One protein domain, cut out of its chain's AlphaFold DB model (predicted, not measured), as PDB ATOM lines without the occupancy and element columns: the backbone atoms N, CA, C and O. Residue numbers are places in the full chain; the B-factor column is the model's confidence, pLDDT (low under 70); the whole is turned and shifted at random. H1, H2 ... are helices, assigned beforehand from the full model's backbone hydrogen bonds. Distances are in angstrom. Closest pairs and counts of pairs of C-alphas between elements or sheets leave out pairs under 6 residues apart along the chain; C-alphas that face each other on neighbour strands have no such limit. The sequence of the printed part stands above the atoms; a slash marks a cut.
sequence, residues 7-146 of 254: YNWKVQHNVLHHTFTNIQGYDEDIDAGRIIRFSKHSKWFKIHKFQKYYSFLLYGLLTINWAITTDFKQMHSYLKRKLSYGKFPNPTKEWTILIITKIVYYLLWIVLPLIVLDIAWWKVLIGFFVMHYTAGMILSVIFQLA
ATOM      1  N   TYR A   7      27.466 -13.951  -6.782       96.06
ATOM      2  CA  TYR A   7      27.544 -14.979  -5.742       96.06
ATOM      3  C   TYR A   7      26.567 -16.118  -6.037       96.06
ATOM      4  O   TYR A   7      26.989 -17.275  -6.057       96.06
ATOM      5  N   ASN A   8      25.314 -15.790  -6.372       96.56
ATOM      6  CA  ASN A   8      24.322 -16.782  -6.783       96.56
ATOM      7  C   ASN A   8      24.821 -17.601  -7.973       96.56
ATOM      8  O   ASN A   8      24.822 -18.823  -7.895       96.56
ATOM      9  N   TRP A   9      25.333 -16.947  -9.022       95.50
ATOM     10  CA  TRP A   9      25.881 -17.633 -10.193       95.50
ATOM     11  C   TRP A   9      27.013 -18.596  -9.825       95.50
ATOM     12  O   TRP A   9      27.046 -19.722 -10.303       95.50
ATOM     13  N   LYS A  10      27.940 -18.192  -8.949       95.88
ATOM     14  CA  LYS A  10      29.037 -19.069  -8.513       95.88
ATOM     15  C   LYS A  10      28.537 -20.280  -7.730       95.88
ATOM     16  O   LYS A  10      29.098 -21.356  -7.890       95.88
ATOM     17  N   VAL A  11      27.518 -20.122  -6.887       97.19
ATOM     18  CA  VAL A  11      26.930 -21.252  -6.155       97.19
ATOM     19  C   VAL A  11      26.141 -22.151  -7.107       97.19
ATOM     20  O   VAL A  11      26.429 -23.343  -7.182       97.19
ATOM     21  N   GLN A  12      25.212 -21.587  -7.879       96.75
ATOM     22  CA  GLN A  12      24.390 -22.322  -8.838       96.75
ATOM     23  C   GLN A  12      25.254 -23.071  -9.855       96.75
ATOM     24  O   GLN A  12      25.146 -24.282  -9.979       96.75
ATOM     25  N   HIS A  13      26.145 -22.367 -10.551       95.50
ATOM     26  CA  HIS A  13      26.904 -22.943 -11.656       95.50
ATOM     27  C   HIS A  13      28.081 -23.787 -11.165       95.50
ATOM     28  O   HIS A  13      28.217 -24.950 -11.528       95.50
ATOM     29  N   ASN A  14      28.948 -23.234 -10.311       94.56
ATOM     30  CA  ASN A  14      30.222 -23.892  -9.989       94.56
ATOM     31  C   ASN A  14      30.124 -24.919  -8.859       94.56
ATOM     32  O   ASN A  14      30.987 -25.787  -8.786       94.56
ATOM     33  N   VAL A  15      29.139 -24.801  -7.960       94.62
ATOM     34  CA  VAL A  15      28.983 -25.729  -6.824       94.62
ATOM     35  C   VAL A  15      27.858 -26.722  -7.067       94.62
ATOM     36  O   VAL A  15      28.020 -27.895  -6.763       94.62
ATOM     37  N   LEU A  16      26.710 -26.278  -7.581       96.06
ATOM     38  CA  LEU A  16      25.576 -27.174  -7.799       96.06
ATOM     39  C   LEU A  16      25.664 -27.840  -9.172       96.06
ATOM     40  O   LEU A  16      25.831 -29.053  -9.245       96.06
ATOM     41  N   HIS A  17      25.631 -27.055 -10.247       96.94
ATOM     42  CA  HIS A  17      25.567 -27.568 -11.610       96.94
ATOM     43  C   HIS A  17      26.803 -28.402 -11.982       96.94
ATOM     44  O   HIS A  17      26.659 -29.571 -12.300       96.94
ATOM     45  N   HIS A  18      28.024 -27.876 -11.843       95.31
ATOM     46  CA  HIS A  18      29.262 -28.608 -12.186       95.31
ATOM     47  C   HIS A  18      29.562 -29.837 -11.308       95.31
ATOM     48  O   HIS A  18      30.391 -30.677 -11.670       95.31
ATOM     49  N   THR A  19      28.937 -29.953 -10.134       93.50
ATOM     50  CA  THR A  19      29.100 -31.123  -9.253       93.50
ATOM     51  C   THR A  19      27.991 -32.152  -9.458       93.50
ATOM     52  O   THR A  19      28.268 -33.348  -9.424       93.50
ATOM     53  N   PHE A  20      26.759 -31.704  -9.702       94.62
ATOM     54  CA  PHE A  20      25.561 -32.541  -9.728       94.62
ATOM     55  C   PHE A  20      24.793 -32.448 -11.055       94.62
ATOM     56  O   PHE A  20      23.569 -32.573 -11.054       94.62
ATOM     57  N   THR A  21      25.492 -32.234 -12.175       96.06
ATOM     58  CA  THR A  21      24.923 -32.025 -13.518       96.06
ATOM     59  C   THR A  21      23.777 -32.996 -13.810       96.06
ATOM     60  O   THR A  21      23.935 -34.206 -13.652       96.06
ATOM     61  N   ASN A  22      22.620 -32.487 -14.232       96.00
ATOM     62  CA  ASN A  22      21.408 -33.255 -14.545       96.00
ATOM     63  C   ASN A  22      20.800 -34.108 -13.407       96.00
ATOM     64  O   ASN A  22      19.890 -34.909 -13.662       96.00
ATOM     65  N   ILE A  23      21.217 -33.930 -12.150       95.50
ATOM     66  CA  ILE A  23      20.604 -34.610 -11.001       95.50
ATOM     67  C   ILE A  23      19.450 -33.766 -10.469       95.50
ATOM     68  O   ILE A  23      19.627 -32.646  -9.981       95.50
ATOM     69  N   GLN A  24      18.239 -34.323 -10.519       94.00
ATOM     70  CA  GLN A  24      17.054 -33.605 -10.066       94.00
ATOM     71  C   GLN A  24      17.136 -33.269  -8.568       94.00
ATOM     72  O   GLN A  24      17.426 -34.128  -7.740       94.00
ATOM     73  N   GLY A  25      16.810 -32.022  -8.220       91.69
ATOM     74  CA  GLY A  25      16.803 -31.533  -6.837       91.69
ATOM     75  C   GLY A  25      18.152 -30.983  -6.373       91.69
ATOM     76  O   GLY A  25      18.208 -30.346  -5.321       91.69
ATOM     77  N   TYR A  26      19.205 -31.176  -7.171       92.44
ATOM     78  CA  TYR A  26      20.534 -30.614  -6.943       92.44
ATOM     79  C   TYR A  26      20.907 -29.615  -8.038       92.44
ATOM     80  O   TYR A  26      21.293 -28.495  -7.716       92.44
ATOM     81  N   ASP A  27      20.741 -29.993  -9.308       95.56
ATOM     82  CA  ASP A  27      20.998 -29.117 -10.449       95.56
ATOM     83  C   ASP A  27      19.793 -28.212 -10.740       95.56
ATOM     84  O   ASP A  27      18.733 -28.665 -11.184       95.56
ATOM     85  N   GLU A  28      19.956 -26.915 -10.478       94.31
ATOM     86  CA  GLU A  28      18.915 -25.914 -10.708       94.31
ATOM     87  C   GLU A  28      18.727 -25.575 -12.197       94.31
ATOM     88  O   GLU A  28      17.674 -25.058 -12.567       94.31
ATOM     89  N   ASP A  29      19.676 -25.918 -13.078       92.50
ATOM     90  CA  ASP A  29      19.578 -25.617 -14.517       92.50
ATOM     91  C   ASP A  29      18.519 -26.480 -15.230       92.50
ATOM     92  O   ASP A  29      17.987 -26.106 -16.285       92.50
ATOM     93  N   ILE A  30      18.151 -27.606 -14.610       93.25
ATOM     94  CA  ILE A  30      17.034 -28.470 -15.010       93.25
ATOM     95  C   ILE A  30      15.800 -28.316 -14.098       93.25
ATOM     96  O   ILE A  30      14.790 -28.994 -14.313       93.25
ATOM     97  N   ASP A  31      15.832 -27.412 -13.112       89.81
ATOM     98  CA  ASP A  31      14.679 -27.081 -12.267       89.81
ATOM     99  C   ASP A  31      13.910 -25.872 -12.820       89.81
ATOM    100  O   ASP A  31      14.069 -24.722 -12.412       89.81
ATOM    101  N   ALA A  32      13.008 -26.146 -13.762       87.88
ATOM    102  CA  ALA A  32      12.111 -25.142 -14.334       87.88
ATOM    103  C   ALA A  32      10.750 -25.052 -13.610       87.88
ATOM    104  O   ALA A  32       9.719 -24.687 -14.198       87.88
ATOM    105  N   GLY A  33      10.731 -25.383 -12.315       86.62
ATOM    106  CA  GLY A  33       9.541 -25.344 -11.479       86.62
ATOM    107  C   GLY A  33       8.442 -26.287 -11.975       86.62
ATOM    108  O   GLY A  33       8.679 -27.424 -12.371       86.62
ATOM    109  N   ARG A  34       7.184 -25.832 -11.928       90.44
ATOM    110  CA  ARG A  34       6.025 -26.663 -12.320       90.44
ATOM    111  C   ARG A  34       5.664 -26.543 -13.799       90.44
ATOM    112  O   ARG A  34       4.885 -27.358 -14.292       90.44
ATOM    113  N   ILE A  35       6.177 -25.523 -14.488       93.19
ATOM    114  CA  ILE A  35       5.681 -25.127 -15.811       93.19
ATOM    115  C   ILE A  35       6.387 -25.903 -16.921       93.19
ATOM    116  O   ILE A  35       5.718 -26.379 -17.835       93.19
ATOM    117  N   ILE A  36       7.706 -26.072 -16.838       95.62
ATOM    118  CA  ILE A  36       8.477 -26.864 -17.802       95.62
ATOM    119  C   ILE A  36       9.101 -28.043 -17.066       95.62
ATOM    120  O   ILE A  36       9.563 -27.920 -15.936       95.62
ATOM    121  N   ARG A  37       9.087 -29.201 -17.714       95.94
ATOM    122  CA  ARG A  37       9.642 -30.451 -17.220       95.94
ATOM    123  C   ARG A  37      10.898 -30.783 -18.013       95.94
ATOM    124  O   ARG A  37      10.799 -31.300 -19.127       95.94
ATOM    125  N   PHE A  38      12.053 -30.494 -17.419       96.19
ATOM    126  CA  PHE A  38      13.372 -30.808 -17.979       96.19
ATOM    127  C   PHE A  38      13.967 -32.122 -17.474       96.19
ATOM    128  O   PHE A  38      14.906 -32.616 -18.087       96.19
ATOM    129  N   SER A  39      13.389 -32.736 -16.438       95.25
ATOM    130  CA  SER A  39      13.811 -34.049 -15.950       95.25
ATOM    131  C   SER A  39      12.702 -35.093 -16.032       95.25
ATOM    132  O   SER A  39      11.526 -34.814 -15.770       95.25
ATOM    133  N   LYS A  40      13.090 -36.335 -16.351       93.62
ATOM    134  CA  LYS A  40      12.204 -37.510 -16.325       93.62
ATOM    135  C   LYS A  40      11.744 -37.879 -14.912       93.62
ATOM    136  O   LYS A  40      10.770 -38.614 -14.779       93.62
ATOM    137  N   HIS A  41      12.393 -37.330 -13.891       93.81
ATOM    138  CA  HIS A  41      12.086 -37.560 -12.480       93.81
ATOM    139  C   HIS A  41      11.181 -36.461 -11.897       93.81
ATOM    140  O   HIS A  41      10.532 -36.638 -10.868       93.81
ATOM    141  N   SER A  42      11.041 -35.328 -12.597       93.56
ATOM    142  CA  SER A  42      10.136 -34.259 -12.173       93.56
ATOM    143  C   SER A  42       8.675 -34.670 -12.265       93.56
ATOM    144  O   SER A  42       8.255 -35.370 -13.196       93.56
ATOM    145  N   LYS A  43       7.878 -34.172 -11.313       94.06
ATOM    146  CA  LYS A  43       6.436 -34.409 -11.261       94.06
ATOM    147  C   LYS A  43       5.780 -33.960 -12.564       94.06
ATOM    148  O   LYS A  43       5.916 -32.810 -12.973       94.06
ATOM    149  N   TRP A  44       5.048 -34.873 -13.191       96.06
ATOM    150  CA  TRP A  44       4.329 -34.594 -14.426       96.06
ATOM    151  C   TRP A  44       2.989 -33.898 -14.150       96.06
ATOM    152  O   TRP A  44       2.232 -34.297 -13.261       96.06
ATOM    153  N   PHE A  45       2.675 -32.880 -14.948       95.88
ATOM    154  CA  PHE A  45       1.388 -32.189 -14.975       95.88
ATOM    155  C   PHE A  45       0.811 -32.211 -16.393       95.88
ATOM    156  O   PHE A  45       1.547 -32.225 -17.376       95.88
ATOM    157  N   LYS A  46      -0.523 -32.136 -16.520       95.81
ATOM    158  CA  LYS A  46      -1.216 -32.202 -17.825       95.81
ATOM    159  C   LYS A  46      -0.713 -31.168 -18.840       95.81
ATOM    160  O   LYS A  46      -0.696 -31.459 -20.033       95.81
ATOM    161  N   ILE A  47      -0.279 -29.995 -18.368       96.25
ATOM    162  CA  ILE A  47       0.289 -28.942 -19.219       96.25
ATOM    163  C   ILE A  47       1.532 -29.426 -19.976       96.25
ATOM    164  O   ILE A  47       1.692 -29.087 -21.143       96.25
ATOM    165  N   HIS A  48       2.347 -30.313 -19.389       97.19
ATOM    166  CA  HIS A  48       3.617 -30.756 -19.974       97.19
ATOM    167  C   HIS A  48       3.448 -31.483 -21.307       97.19
ATOM    168  O   HIS A  48       4.363 -31.449 -22.124       97.19
ATOM    169  N   LYS A  49       2.267 -32.049 -21.600       96.56
ATOM    170  CA  LYS A  49       1.954 -32.634 -22.917       96.56
ATOM    171  C   LYS A  49       2.229 -31.661 -24.072       96.56
ATOM    172  O   LYS A  49       2.570 -32.089 -25.173       96.56
ATOM    173  N   PHE A  50       2.095 -30.360 -23.818       96.50
ATOM    174  CA  PHE A  50       2.269 -29.303 -24.810       96.50
ATOM    175  C   PHE A  50       3.571 -28.512 -24.637       96.50
ATOM    176  O   PHE A  50       3.788 -27.548 -25.369       96.50
ATOM    177  N   GLN A  51       4.462 -28.919 -23.721       97.00
ATOM    178  CA  GLN A  51       5.657 -28.134 -23.396       97.00
ATOM    179  C   GLN A  51       6.593 -27.924 -24.572       97.00
ATOM    180  O   GLN A  51       7.183 -26.862 -24.666       97.00
ATOM    181  N   LYS A  52       6.654 -28.867 -25.522       96.44
ATOM    182  CA  LYS A  52       7.410 -28.691 -26.772       96.44
ATOM    183  C   LYS A  52       7.030 -27.399 -27.518       96.44
ATOM    184  O   LYS A  52       7.867 -26.855 -28.225       96.44
ATOM    185  N   TYR A  53       5.786 -26.936 -27.391       95.44
ATOM    186  CA  TYR A  53       5.285 -25.765 -28.107       95.44
ATOM    187  C   TYR A  53       5.423 -24.479 -27.290       95.44
ATOM    188  O   TYR A  53       5.873 -23.471 -27.824       95.44
ATOM    189  N   TYR A  54       5.064 -24.501 -26.001       96.06
ATOM    190  CA  TYR A  54       5.096 -23.283 -25.183       96.06
ATOM    191  C   TYR A  54       6.454 -23.008 -24.527       96.06
ATOM    192  O   TYR A  54       6.696 -21.868 -24.137       96.06
ATOM    193  N   SER A  55       7.343 -24.003 -24.385       95.81
ATOM    194  CA  SER A  55       8.634 -23.823 -23.701       95.81
ATOM    195  C   SER A  55       9.464 -22.723 -24.349       95.81
ATOM    196  O   SER A  55      10.011 -21.884 -23.643       95.81
ATOM    197  N   PHE A  56       9.470 -22.670 -25.684       93.69
ATOM    198  CA  PHE A  56      10.188 -21.654 -26.442       93.69
ATOM    199  C   PHE A  56       9.750 -20.238 -26.060       93.69
ATOM    200  O   PHE A  56      10.593 -19.364 -25.960       93.69
ATOM    201  N   LEU A  57       8.465 -20.002 -25.776       94.62
ATOM    202  CA  LEU A  57       8.000 -18.685 -25.324       94.62
ATOM    203  C   LEU A  57       8.472 -18.359 -23.900       94.62
ATOM    204  O   LEU A  57       8.771 -17.214 -23.573       94.62
ATOM    205  N   LEU A  58       8.558 -19.372 -23.038       96.12
ATOM    206  CA  LEU A  58       8.978 -19.199 -21.649       96.12
ATOM    207  C   LEU A  58      10.489 -19.009 -21.494       96.12
ATOM    208  O   LEU A  58      10.919 -18.403 -20.516       96.12
ATOM    209  N   TYR A  59      11.291 -19.476 -22.451       95.88
ATOM    210  CA  TYR A  59      12.748 -19.307 -22.454       95.88
ATOM    211  C   TYR A  59      13.156 -17.832 -22.395       95.88
ATOM    212  O   TYR A  59      14.062 -17.462 -21.651       95.88
ATOM    213  N   GLY A  60      12.411 -16.952 -23.069       96.00
ATOM    214  CA  GLY A  60      12.657 -15.513 -23.018       96.00
ATOM    215  C   GLY A  60      12.518 -14.918 -21.615       96.00
ATOM    216  O   GLY A  60      13.185 -13.947 -21.271       96.00
ATOM    217  N   LEU A  61      11.721 -15.536 -20.744       95.38
ATOM    218  CA  LEU A  61      11.467 -15.018 -19.402       95.38
ATOM    219  C   LEU A  61      12.599 -15.314 -18.407       95.38
ATOM    220  O   LEU A  61      12.539 -14.819 -17.282       95.38
ATOM    221  N   LEU A  62      13.635 -16.075 -18.789       94.00
ATOM    222  CA  LEU A  62      14.729 -16.472 -17.894       94.00
ATOM    223  C   LEU A  62      15.391 -15.270 -17.203       94.00
ATOM    224  O   LEU A  62      15.412 -15.188 -15.975       94.00
ATOM    225  N   THR A  63      15.906 -14.309 -17.978       95.31
ATOM    226  CA  THR A  63      16.650 -13.179 -17.393       95.31
ATOM    227  C   THR A  63      15.735 -12.158 -16.710       95.31
ATOM    228  O   THR A  63      16.162 -11.501 -15.762       95.31
ATOM    229  N   ILE A  64      14.461 -12.079 -17.117       95.06
ATOM    230  CA  ILE A  64      13.426 -11.319 -16.395       95.06
ATOM    231  C   ILE A  64      13.223 -11.930 -15.006       95.06
ATOM    232  O   ILE A  64      13.186 -11.224 -13.999       95.06
ATOM    233  N   ASN A  65      13.132 -13.259 -14.936       93.88
ATOM    234  CA  ASN A  65      12.948 -13.963 -13.679       93.88
ATOM    235  C   ASN A  65      14.144 -13.759 -12.735       93.88
ATOM    236  O   ASN A  65      13.941 -13.548 -11.541       93.88
ATOM    237  N   TRP A  66      15.377 -13.727 -13.256       93.56
ATOM    238  CA  TRP A  66      16.565 -13.337 -12.483       93.56
ATOM    239  C   TRP A  66      16.500 -11.893 -11.989       93.56
ATOM    240  O   TRP A  66      16.800 -11.623 -10.825       93.56
ATOM    241  N   ALA A  67      16.069 -10.961 -12.842       92.12
ATOM    242  CA  ALA A  67      15.950  -9.555 -12.476       92.12
ATOM    243  C   ALA A  67      15.003  -9.344 -11.282       92.12
ATOM    244  O   ALA A  67      15.331  -8.563 -10.384       92.12
ATOM    245  N   ILE A  68      13.888 -10.079 -11.240       92.81
ATOM    246  CA  ILE A  68      12.776  -9.808 -10.321       92.81
ATOM    247  C   ILE A  68      12.716 -10.791  -9.141       92.81
ATOM    248  O   ILE A  68      12.466 -10.357  -8.020       92.81
ATOM    249  N   THR A  69      12.903 -12.103  -9.353       94.06
ATOM    250  CA  THR A  69      12.560 -13.109  -8.324       94.06
ATOM    251  C   THR A  69      13.663 -14.106  -7.983       94.06
ATOM    252  O   THR A  69      13.944 -14.299  -6.799       94.06
ATOM    253  N   THR A  70      14.292 -14.749  -8.970       94.19
ATOM    254  CA  THR A  70      15.179 -15.897  -8.728       94.19
ATOM    255  C   THR A  70      16.373 -15.517  -7.872       94.19
ATOM    256  O   THR A  70      16.656 -16.227  -6.914       94.19
ATOM    257  N   ASP A  71      17.005 -14.369  -8.129       95.00
ATOM    258  CA  ASP A  71      18.188 -13.966  -7.365       95.00
ATOM    259  C   ASP A  71      17.895 -13.781  -5.869       95.00
ATOM    260  O   ASP A  71      18.710 -14.151  -5.027       95.00
ATOM    261  N   PHE A  72      16.719 -13.251  -5.519       97.19
ATOM    262  CA  PHE A  72      16.313 -13.078  -4.121       97.19
ATOM    263  C   PHE A  72      16.040 -14.429  -3.449       97.19
ATOM    264  O   PHE A  72      16.448 -14.658  -2.308       97.19
ATOM    265  N   LYS A  73      15.379 -15.348  -4.167       96.62
ATOM    266  CA  LYS A  73      15.095 -16.707  -3.678       96.62
ATOM    267  C   LYS A  73      16.374 -17.521  -3.497       96.62
ATOM    268  O   LYS A  73      16.544 -18.149  -2.453       96.62
ATOM    269  N   GLN A  74      17.267 -17.483  -4.483       96.69
ATOM    270  CA  GLN A  74      18.568 -18.146  -4.446       96.69
ATOM    271  C   GLN A  74      19.428 -17.585  -3.316       96.69
ATOM    272  O   GLN A  74      19.888 -18.362  -2.487       96.69
ATOM    273  N   MET A  75      19.533 -16.258  -3.183       97.69
ATOM    274  CA  MET A  75      20.297 -15.630  -2.100       97.69
ATOM    275  C   MET A  75      19.812 -16.100  -0.723       97.69
ATOM    276  O   MET A  75      20.604 -16.544   0.109       97.69
ATOM    277  N   HIS A  76      18.495 -16.077  -0.491       97.69
ATOM    278  CA  HIS A  76      17.916 -16.581   0.753       97.69
ATOM    279  C   HIS A  76      18.236 -18.067   0.984       97.69
ATOM    280  O   HIS A  76      18.704 -18.443   2.060       97.69
ATOM    281  N   SER A  77      17.998 -18.910  -0.026       97.06
ATOM    282  CA  SER A  77      18.211 -20.360   0.041       97.06
ATOM    283  C   SER A  77      19.677 -20.717   0.306       97.06
ATOM    284  O   SER A  77      19.971 -21.496   1.214       97.06
ATOM    285  N   TYR A  78      20.604 -20.119  -0.441       97.38
ATOM    286  CA  TYR A  78      22.033 -20.427  -0.390       97.38
ATOM    287  C   TYR A  78      22.659 -20.012   0.931       97.38
ATOM    288  O   TYR A  78      23.357 -20.816   1.548       97.38
ATOM    289  N   LEU A  79      22.338 -18.815   1.428       97.19
ATOM    290  CA  LEU A  79      22.825 -18.362   2.730       97.19
ATOM    291  C   LEU A  79      22.246 -19.209   3.871       97.19
ATOM    292  O   LEU A  79      22.983 -19.592   4.779       97.19
ATOM    293  N   LYS A  80      20.956 -19.572   3.804       97.00
ATOM    294  CA  LYS A  80      20.315 -20.454   4.797       97.00
ATOM    295  C   LYS A  80      20.955 -21.845   4.826       97.00
ATOM    296  O   LYS A  80      21.169 -22.398   5.900       97.00
ATOM    297  N   ARG A  81      21.270 -22.401   3.654       96.00
ATOM    298  CA  ARG A  81      21.919 -23.713   3.482       96.00
ATOM    299  C   ARG A  81      23.441 -23.669   3.651       96.00
ATOM    300  O   ARG A  81      24.078 -24.710   3.556       96.00
ATOM    301  N   LYS A  82      24.016 -22.486   3.896       96.06
ATOM    302  CA  LYS A  82      25.462 -22.243   3.995       96.06
ATOM    303  C   LYS A  82      26.260 -22.698   2.764       96.06
ATOM    304  O   LYS A  82      27.383 -23.174   2.891       96.06
ATOM    305  N   LEU A  83      25.685 -22.555   1.570       95.50
ATOM    306  CA  LEU A  83      26.363 -22.891   0.317       95.50
ATOM    307  C   LEU A  83      27.319 -21.767  -0.089       95.50
ATOM    308  O   LEU A  83      26.977 -20.591  -0.006       95.50
ATOM    309  N   SER A  84      28.518 -22.099  -0.558       94.88
ATOM    310  CA  SER A  84      29.453 -21.108  -1.094       94.88
ATOM    311  C   SER A  84      30.450 -21.743  -2.046       94.88
ATOM    312  O   SER A  84      30.926 -22.851  -1.820       94.88
ATOM    313  N   TYR A  85      30.825 -20.999  -3.085       92.88
ATOM    314  CA  TYR A  85      32.021 -21.316  -3.852       92.88
ATOM    315  C   TYR A  85      33.248 -20.817  -3.075       92.88
ATOM    316  O   TYR A  85      33.522 -19.615  -3.041       92.88
ATOM    317  N   GLY A  86      33.951 -21.732  -2.404       92.62
ATOM    318  CA  GLY A  86      35.044 -21.404  -1.485       92.62
ATOM    319  C   GLY A  86      34.542 -21.016  -0.089       92.62
ATOM    320  O   GLY A  86      33.582 -21.598   0.417       92.62
ATOM    321  N   LYS A  87      35.202 -20.043   0.557       94.06
ATOM    322  CA  LYS A  87      34.875 -19.613   1.929       94.06
ATOM    323  C   LYS A  87      33.469 -19.005   2.009       94.06
ATOM    324  O   LYS A  87      33.121 -18.144   1.205       94.06
ATOM    325  N   PHE A  88      32.708 -19.401   3.030       95.94
ATOM    326  CA  PHE A  88      31.373 -18.859   3.276       95.94
ATOM    327  C   PHE A  88      31.427 -17.337   3.529       95.94
ATOM    328  O   PHE A  88      32.205 -16.895   4.387       95.94
ATOM    329  N   PRO A  89      30.659 -16.521   2.780       94.81
ATOM    330  CA  PRO A  89      30.717 -15.067   2.885       94.81
ATOM    331  C   PRO A  89      29.905 -14.538   4.073       94.81
ATOM    332  O   PRO A  89      29.187 -15.268   4.752       94.81
ATOM    333  N   ASN A  90      30.001 -13.229   4.316       96.88
ATOM    334  CA  ASN A  90      29.127 -12.545   5.266       96.88
ATOM    335  C   ASN A  90      27.721 -12.376   4.638       96.88
ATOM    336  O   ASN A  90      27.613 -11.668   3.634       96.88
ATOM    337  N   PRO A  91      26.649 -12.947   5.228       96.88
ATOM    338  CA  PRO A  91      25.295 -12.869   4.673       96.88
ATOM    339  C   PRO A  91      24.790 -11.440   4.440       96.88
ATOM    340  O   PRO A  91      24.215 -11.151   3.393       96.88
ATOM    341  N   THR A  92      25.034 -10.530   5.386       97.25
ATOM    342  CA  THR A  92      24.622  -9.123   5.281       97.25
ATOM    343  C   THR A  92      25.310  -8.443   4.106       97.25
ATOM    344  O   THR A  92      24.679  -7.683   3.377       97.25
ATOM    345  N   LYS A  93      26.592  -8.747   3.875       97.38
ATOM    346  CA  LYS A  93      27.337  -8.202   2.738       97.38
ATOM    347  C   LYS A  93      26.739  -8.653   1.403       97.38
ATOM    348  O   LYS A  93      26.543  -7.812   0.532       97.38
ATOM    349  N   GLU A  94      26.425  -9.940   1.247       97.44
ATOM    350  CA  GLU A  94      25.867 -10.467  -0.008       97.44
ATOM    351  C   GLU A  94      24.462  -9.917  -0.299       97.44
ATOM    352  O   GLU A  94      24.171  -9.541  -1.437       97.44
ATOM    353  N   TRP A  95      23.621  -9.758   0.731       98.06
ATOM    354  CA  TRP A  95      22.332  -9.068   0.602       98.06
ATOM    355  C   TRP A  95      22.493  -7.607   0.186       98.06
ATOM    356  O   TRP A  95      21.806  -7.153  -0.730       98.06
ATOM    357  N   THR A  96      23.423  -6.878   0.807       97.88
ATOM    358  CA  THR A  96      23.716  -5.486   0.446       97.88
ATOM    359  C   THR A  96      24.197  -5.375  -1.002       97.88
ATOM    360  O   THR A  96      23.699  -4.530  -1.745       97.88
ATOM    361  N   ILE A  97      25.108  -6.253  -1.438       96.94
ATOM    362  CA  ILE A  97      25.581  -6.301  -2.830       96.94
ATOM    363  C   ILE A  97      24.413  -6.563  -3.779       96.94
ATOM    364  O   ILE A  97      24.266  -5.847  -4.770       96.94
ATOM    365  N   LEU A  98      23.564  -7.555  -3.492       96.75
ATOM    366  CA  LEU A  98      22.390  -7.848  -4.312       96.75
ATOM    367  C   LEU A  98      21.467  -6.627  -4.428       96.75
ATOM    368  O   LEU A  98      21.135  -6.224  -5.537       96.75
ATOM    369  N   ILE A  99      21.084  -6.006  -3.312       97.38
ATOM    370  CA  ILE A  99      20.141  -4.880  -3.315       97.38
ATOM    371  C   ILE A  99      20.725  -3.678  -4.068       97.38
ATOM    372  O   ILE A  99      20.074  -3.150  -4.968       97.38
ATOM    373  N   ILE A 100      21.963  -3.276  -3.758       97.06
ATOM    374  CA  ILE A 100      22.610  -2.126  -4.409       97.06
ATOM    375  C   ILE A 100      22.760  -2.373  -5.910       97.06
ATOM    376  O   ILE A 100      22.408  -1.507  -6.709       97.06
ATOM    377  N   THR A 101      23.235  -3.553  -6.318       96.00
ATOM    378  CA  THR A 101      23.405  -3.857  -7.747       96.00
ATOM    379  C   THR A 101      22.073  -3.881  -8.493       96.00
ATOM    380  O   THR A 101      22.024  -3.395  -9.620       96.00
ATOM    381  N   LYS A 102      20.976  -4.352  -7.877       95.75
ATOM    382  CA  LYS A 102      19.629  -4.284  -8.473       95.75
ATOM    383  C   LYS A 102      19.130  -2.845  -8.599       95.75
ATOM    384  O   LYS A 102      18.612  -2.488  -9.652       95.75
ATOM    385  N   ILE A 103      19.329  -2.010  -7.579       96.81
ATOM    386  CA  ILE A 103      18.972  -0.583  -7.635       96.81
ATOM    387  C   ILE A 103      19.729   0.099  -8.776       96.81
ATOM    388  O   ILE A 103      19.103   0.681  -9.658       96.81
ATOM    389  N   VAL A 104      21.059  -0.035  -8.815       96.88
ATOM    390  CA  VAL A 104      21.895   0.531  -9.888       96.88
ATOM    391  C   VAL A 104      21.459   0.004 -11.255       96.88
ATOM    392  O   VAL A 104      21.366   0.772 -12.208       96.88
ATOM    393  N   TYR A 105      21.128  -1.282 -11.362       96.19
ATOM    394  CA  TYR A 105      20.642  -1.881 -12.600       96.19
ATOM    395  C   TYR A 105      19.358  -1.212 -13.116       96.19
ATOM    396  O   TYR A 105      19.315  -0.790 -14.272       96.19
ATOM    397  N   TYR A 106      18.334  -1.062 -12.273       96.62
ATOM    398  CA  TYR A 106      17.079  -0.414 -12.673       96.62
ATOM    399  C   TYR A 106      17.239   1.090 -12.905       96.62
ATOM    400  O   TYR A 106      16.609   1.638 -13.813       96.62
ATOM    401  N   LEU A 107      18.120   1.753 -12.149       97.00
ATOM    402  CA  LEU A 107      18.471   3.146 -12.404       97.00
ATOM    403  C   LEU A 107      19.074   3.315 -13.803       97.00
ATOM    404  O   LEU A 107      18.660   4.204 -14.538       97.00
ATOM    405  N   LEU A 108      19.999   2.440 -14.201       95.88
ATOM    406  CA  LEU A 108      20.668   2.522 -15.499       95.88
ATOM    407  C   LEU A 108      19.764   2.150 -16.679       95.88
ATOM    408  O   LEU A 108      19.836   2.800 -17.717       95.88
ATOM    409  N   TRP A 109      18.939   1.107 -16.553       95.38
ATOM    410  CA  TRP A 109      18.186   0.565 -17.694       95.38
ATOM    411  C   TRP A 109      16.752   1.072 -17.819       95.38
ATOM    412  O   TRP A 109      16.160   0.925 -18.887       95.38
ATOM    413  N   ILE A 110      16.188   1.649 -16.757       96.19
ATOM    414  CA  ILE A 110      14.820   2.177 -16.765       96.19
ATOM    415  C   ILE A 110      14.841   3.675 -16.477       96.19
ATOM    416  O   ILE A 110      14.416   4.459 -17.318       96.19
ATOM    417  N   VAL A 111      15.369   4.094 -15.325       97.44
ATOM    418  CA  VAL A 111      15.257   5.496 -14.884       97.44
ATOM    419  C   VAL A 111      16.074   6.446 -15.759       97.44
ATOM    420  O   VAL A 111      15.561   7.475 -16.181       97.44
ATOM    421  N   LEU A 112      17.318   6.097 -16.087       97.00
ATOM    422  CA  LEU A 112      18.187   6.938 -16.905       97.00
ATOM    423  C   LEU A 112      17.598   7.180 -18.311       97.00
ATOM    424  O   LEU A 112      17.484   8.347 -18.684       97.00
ATOM    425  N   PRO A 113      17.136   6.160 -19.069       96.88
ATOM    426  CA  PRO A 113      16.419   6.386 -20.322       96.88
ATOM    427  C   PRO A 113      15.167   7.255 -20.176       96.88
ATOM    428  O   PRO A 113      14.919   8.075 -21.050       96.88
ATOM    429  N   LEU A 114      14.400   7.111 -19.089       97.12
ATOM    430  CA  LEU A 114      13.194   7.920 -18.855       97.12
ATOM    431  C   LEU A 114      13.494   9.402 -18.612       97.12
ATOM    432  O   LEU A 114      12.654  10.241 -18.915       97.12
ATOM    433  N   ILE A 115      14.654   9.719 -18.033       97.06
ATOM    434  CA  ILE A 115      15.052  11.101 -17.728       97.06
ATOM    435  C   ILE A 115      15.772  11.747 -18.917       97.06
ATOM    436  O   ILE A 115      15.626  12.943 -19.147       97.06
ATOM    437  N   VAL A 116      16.579  10.975 -19.651       97.56
ATOM    438  CA  VAL A 116      17.469  11.503 -20.699       97.56
ATOM    439  C   VAL A 116      16.812  11.513 -22.079       97.56
ATOM    440  O   VAL A 116      17.159  12.350 -22.908       97.56
ATOM    441  N   LEU A 117      15.893  10.584 -22.356       96.44
ATOM    442  CA  LEU A 117      15.261  10.457 -23.667       96.44
ATOM    443  C   LEU A 117      13.846  11.036 -23.642       96.44
ATOM    444  O   LEU A 117      13.037  10.673 -22.791       96.44
ATOM    445  N   ASP A 118      13.515  11.853 -24.642       96.19
ATOM    446  CA  ASP A 118      12.151  12.337 -24.870       96.19
ATOM    447  C   ASP A 118      11.294  11.256 -25.556       96.19
ATOM    448  O   ASP A 118      10.979  11.303 -26.747       96.19
ATOM    449  N   ILE A 119      10.999  10.187 -24.814       95.88
ATOM    450  CA  ILE A 119      10.169   9.071 -25.273       95.88
ATOM    451  C   ILE A 119       9.129   8.701 -24.223       95.88
ATOM    452  O   ILE A 119       9.360   8.761 -23.018       95.88
ATOM    453  N   ALA A 120       7.968   8.236 -24.688       97.19
ATOM    454  CA  ALA A 120       6.931   7.744 -23.793       97.19
ATOM    455  C   ALA A 120       7.451   6.587 -22.919       97.19
ATOM    456  O   ALA A 120       8.074   5.651 -23.427       97.19
ATOM    457  N   TRP A 121       7.135   6.617 -21.622       96.94
ATOM    458  CA  TRP A 121       7.675   5.687 -20.622       96.94
ATOM    459  C   TRP A 121       7.487   4.205 -20.973       96.94
ATOM    460  O   TRP A 121       8.363   3.376 -20.725       96.94
ATOM    461  N   TRP A 122       6.368   3.861 -21.612       97.56
ATOM    462  CA  TRP A 122       6.069   2.491 -22.016       97.56
ATOM    463  C   TRP A 122       7.038   1.976 -23.090       97.56
ATOM    464  O   TRP A 122       7.307   0.778 -23.130       97.56
ATOM    465  N   LYS A 123       7.631   2.852 -23.919       97.81
ATOM    466  CA  LYS A 123       8.660   2.463 -24.902       97.81
ATOM    467  C   LYS A 123       9.934   1.981 -24.210       97.81
ATOM    468  O   LYS A 123      10.525   1.006 -24.664       97.81
ATOM    469  N   VAL A 124      10.317   2.608 -23.091       97.50
ATOM    470  CA  VAL A 124      11.450   2.157 -22.261       97.50
ATOM    471  C   VAL A 124      11.166   0.772 -21.690       97.50
ATOM    472  O   VAL A 124      12.009  -0.116 -21.791       97.50
ATOM    473  N   LEU A 125       9.960   0.548 -21.158       97.06
ATOM    474  CA  LEU A 125       9.584  -0.759 -20.612       97.06
ATOM    475  C   LEU A 125       9.524  -1.853 -21.684       97.06
ATOM    476  O   LEU A 125       9.976  -2.968 -21.432       97.06
ATOM    477  N   ILE A 126       9.023  -1.545 -22.886       97.81
ATOM    478  CA  ILE A 126       9.073  -2.477 -24.019       97.81
ATOM    479  C   ILE A 126      10.526  -2.778 -24.389       97.81
ATOM    480  O   ILE A 126      10.868  -3.943 -24.560       97.81
ATOM    481  N   GLY A 127      11.397  -1.768 -24.468       96.69
ATOM    482  CA  GLY A 127      12.823  -1.966 -24.742       96.69
ATOM    483  C   GLY A 127      13.500  -2.860 -23.702       96.69
ATOM    484  O   GLY A 127      14.196  -3.811 -24.059       96.69
ATOM    485  N   PHE A 128      13.230  -2.612 -22.418       96.12
ATOM    486  CA  PHE A 128      13.707  -3.431 -21.304       96.12
ATOM    487  C   PHE A 128      13.217  -4.881 -21.411       96.12
ATOM    488  O   PHE A 128      14.011  -5.818 -21.293       96.12
ATOM    489  N   PHE A 129      11.927  -5.074 -21.699       97.25
ATOM    490  CA  PHE A 129      11.341  -6.393 -21.905       97.25
ATOM    491  C   PHE A 129      11.970  -7.112 -23.103       97.25
ATOM    492  O   PHE A 129      12.389  -8.253 -22.959       97.25
ATOM    493  N   VAL A 130      12.087  -6.461 -24.265       97.38
ATOM    494  CA  VAL A 130      12.657  -7.053 -25.488       97.38
ATOM    495  C   VAL A 130      14.121  -7.438 -25.287       97.38
ATOM    496  O   VAL A 130      14.526  -8.523 -25.710       97.38
ATOM    497  N   MET A 131      14.909  -6.594 -24.616       96.31
ATOM    498  CA  MET A 131      16.304  -6.887 -24.276       96.31
ATOM    499  C   MET A 131      16.406  -8.152 -23.419       96.31
ATOM    500  O   MET A 131      17.114  -9.093 -23.788       96.31
ATOM    501  N   HIS A 132      15.645  -8.221 -22.325       97.00
ATOM    502  CA  HIS A 132      15.652  -9.389 -21.452       97.00
ATOM    503  C   HIS A 132      15.084 -10.640 -22.120       97.00
ATOM    504  O   HIS A 132      15.646 -11.724 -21.963       97.00
ATOM    505  N   TYR A 133      14.002 -10.492 -22.883       97.38
ATOM    506  CA  TYR A 133      13.379 -11.592 -23.601       97.38
ATOM    507  C   TYR A 133      14.367 -12.197 -24.596       97.38
ATOM    508  O   TYR A 133      14.606 -13.398 -24.585       97.38
ATOM    509  N   THR A 134      15.037 -11.359 -25.388       96.88
ATOM    510  CA  THR A 134      16.060 -11.802 -26.345       96.88
ATOM    511  C   THR A 134      17.226 -12.497 -25.640       96.88
ATOM    512  O   THR A 134      17.627 -13.589 -26.040       96.88
ATOM    513  N   ALA A 135      17.744 -11.914 -24.555       96.00
ATOM    514  CA  ALA A 135      18.828 -12.515 -23.784       96.00
ATOM    515  C   ALA A 135      18.425 -13.859 -23.150       96.00
ATOM    516  O   ALA A 135      19.193 -14.819 -23.204       96.00
ATOM    517  N   GLY A 136      17.212 -13.946 -22.593       96.31
ATOM    518  CA  GLY A 136      16.654 -15.175 -22.029       96.31
ATOM    519  C   GLY A 136      16.519 -16.269 -23.078       96.31
ATOM    520  O   GLY A 136      17.001 -17.377 -22.866       96.31
ATOM    521  N   MET A 137      15.978 -15.931 -24.252       96.62
ATOM    522  CA  MET A 137      15.857 -16.854 -25.379       96.62
ATOM    523  C   MET A 137      17.209 -17.449 -25.771       96.62
ATOM    524  O   MET A 137      17.330 -18.666 -25.912       96.62
ATOM    525  N   ILE A 138      18.229 -16.602 -25.932       95.81
ATOM    526  CA  ILE A 138      19.572 -17.034 -26.333       95.81
ATOM    527  C   ILE A 138      20.182 -17.952 -25.267       95.81
ATOM    528  O   ILE A 138      20.620 -19.053 -25.601       95.81
ATOM    529  N   LEU A 139      20.179 -17.528 -23.998       94.88
ATOM    530  CA  LEU A 139      20.771 -18.292 -22.895       94.88
ATOM    531  C   LEU A 139      20.072 -19.635 -22.690       94.88
ATOM    532  O   LEU A 139      20.733 -20.670 -22.656       94.88
ATOM    533  N   SER A 140      18.738 -19.635 -22.611       95.44
ATOM    534  CA  SER A 140      17.966 -20.863 -22.437       95.44
ATOM    535  C   SER A 140      18.175 -21.829 -23.593       95.44
ATOM    536  O   SER A 140      18.385 -23.007 -23.344       95.44
ATOM    537  N   VAL A 141      18.165 -21.375 -24.850       95.75
ATOM    538  CA  VAL A 141      18.439 -22.291 -25.965       95.75
ATOM    539  C   VAL A 141      19.839 -22.880 -25.815       95.75
ATOM    540  O   VAL A 141      19.961 -24.097 -25.757       95.75
ATOM    541  N   ILE A 142      20.879 -22.051 -25.685       96.12
ATOM    542  CA  ILE A 142      22.274 -22.516 -25.631       96.12
ATOM    543  C   ILE A 142      22.504 -23.520 -24.493       96.12
ATOM    544  O   ILE A 142      23.060 -24.585 -24.750       96.12
ATOM    545  N   PHE A 143      22.055 -23.223 -23.269       95.44
ATOM    546  CA  PHE A 143      22.248 -24.123 -22.126       95.44
ATOM    547  C   PHE A 143      21.496 -25.439 -22.301       95.44
ATOM    548  O   PHE A 143      22.050 -26.511 -22.057       95.44
ATOM    549  N   GLN A 144      20.256 -25.391 -22.793       96.56
ATOM    550  CA  GLN A 144      19.443 -26.596 -22.890       96.56
ATOM    551  C   GLN A 144      19.873 -27.536 -24.022       96.56
ATOM    552  O   GLN A 144      19.687 -28.747 -23.904       96.56
ATOM    553  N   LEU A 145      20.512 -27.026 -25.085       97.12
ATOM    554  CA  LEU A 145      21.102 -27.877 -26.128       97.12
ATOM    555  C   LEU A 145      22.225 -28.778 -25.614       97.12
ATOM    556  O   LEU A 145      22.536 -29.776 -26.265       97.12
ATOM    557  N   ALA A 146      22.834 -28.413 -24.489       96.12
ATOM    558  CA  ALA A 146      23.969 -29.124 -23.938       96.12
ATOM    559  C   ALA A 146      23.597 -30.130 -22.840       96.12
ATOM    560  O   ALA A 146      24.385 -31.027 -22.558       96.12
TER     561      ALA A 146
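This is residues 7 to 146 of the 254 residues of the protein "Linoleoyl-CoA desaturase" of hydrothermal vent metagenome (UniProt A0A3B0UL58). H4 and H5 make a long V, and kinked H3 bridges its arms; H1 packs crosswise on H3, and H2 packs end-on against H5. The printed part has 140 residues with five named helices, H1 to H5 in order along the chain, which hold 99 of them, and no named strand; the class is all helix, and the whole is only just compact, close to loose, with a radius of gyration of the C-alphas of 17.3 A and spans of 51 by 43 by 23 A.

Find C-alpha 7 at (27.544, -14.979, -5.742), where H1, residues 7 to 20, begins. H2 is 46 to 59; H3, 62 to 80, has a kink of 63 degrees near residue 69. H4, 91 to 116, spans 36.0 A; H5, 121 to 146, spans 38.6 A, ending at (23.969, -29.124, -23.938).

Look at Leu 62 and Gly 136: H3 and H5 touch, closest C-alphas 4.7 A apart. H3 and H4 form a hairpin, closest C-alphas Leu 79 and Pro 91, 6.3 A. O i to N i+4 pairs are within hydrogen-bond range for 7 of 10 in H1, 4 of 10 in H2 (O i to N i+3: 7 of 11), 12 of 15 in H3, 20 of 22 in H4, 21 of 22 in H5.

The printed part has no cut; the H1 to H2 link is long; the mean pLDDT of the printed part is 95.7, and no printed residue has a pLDDT under 70.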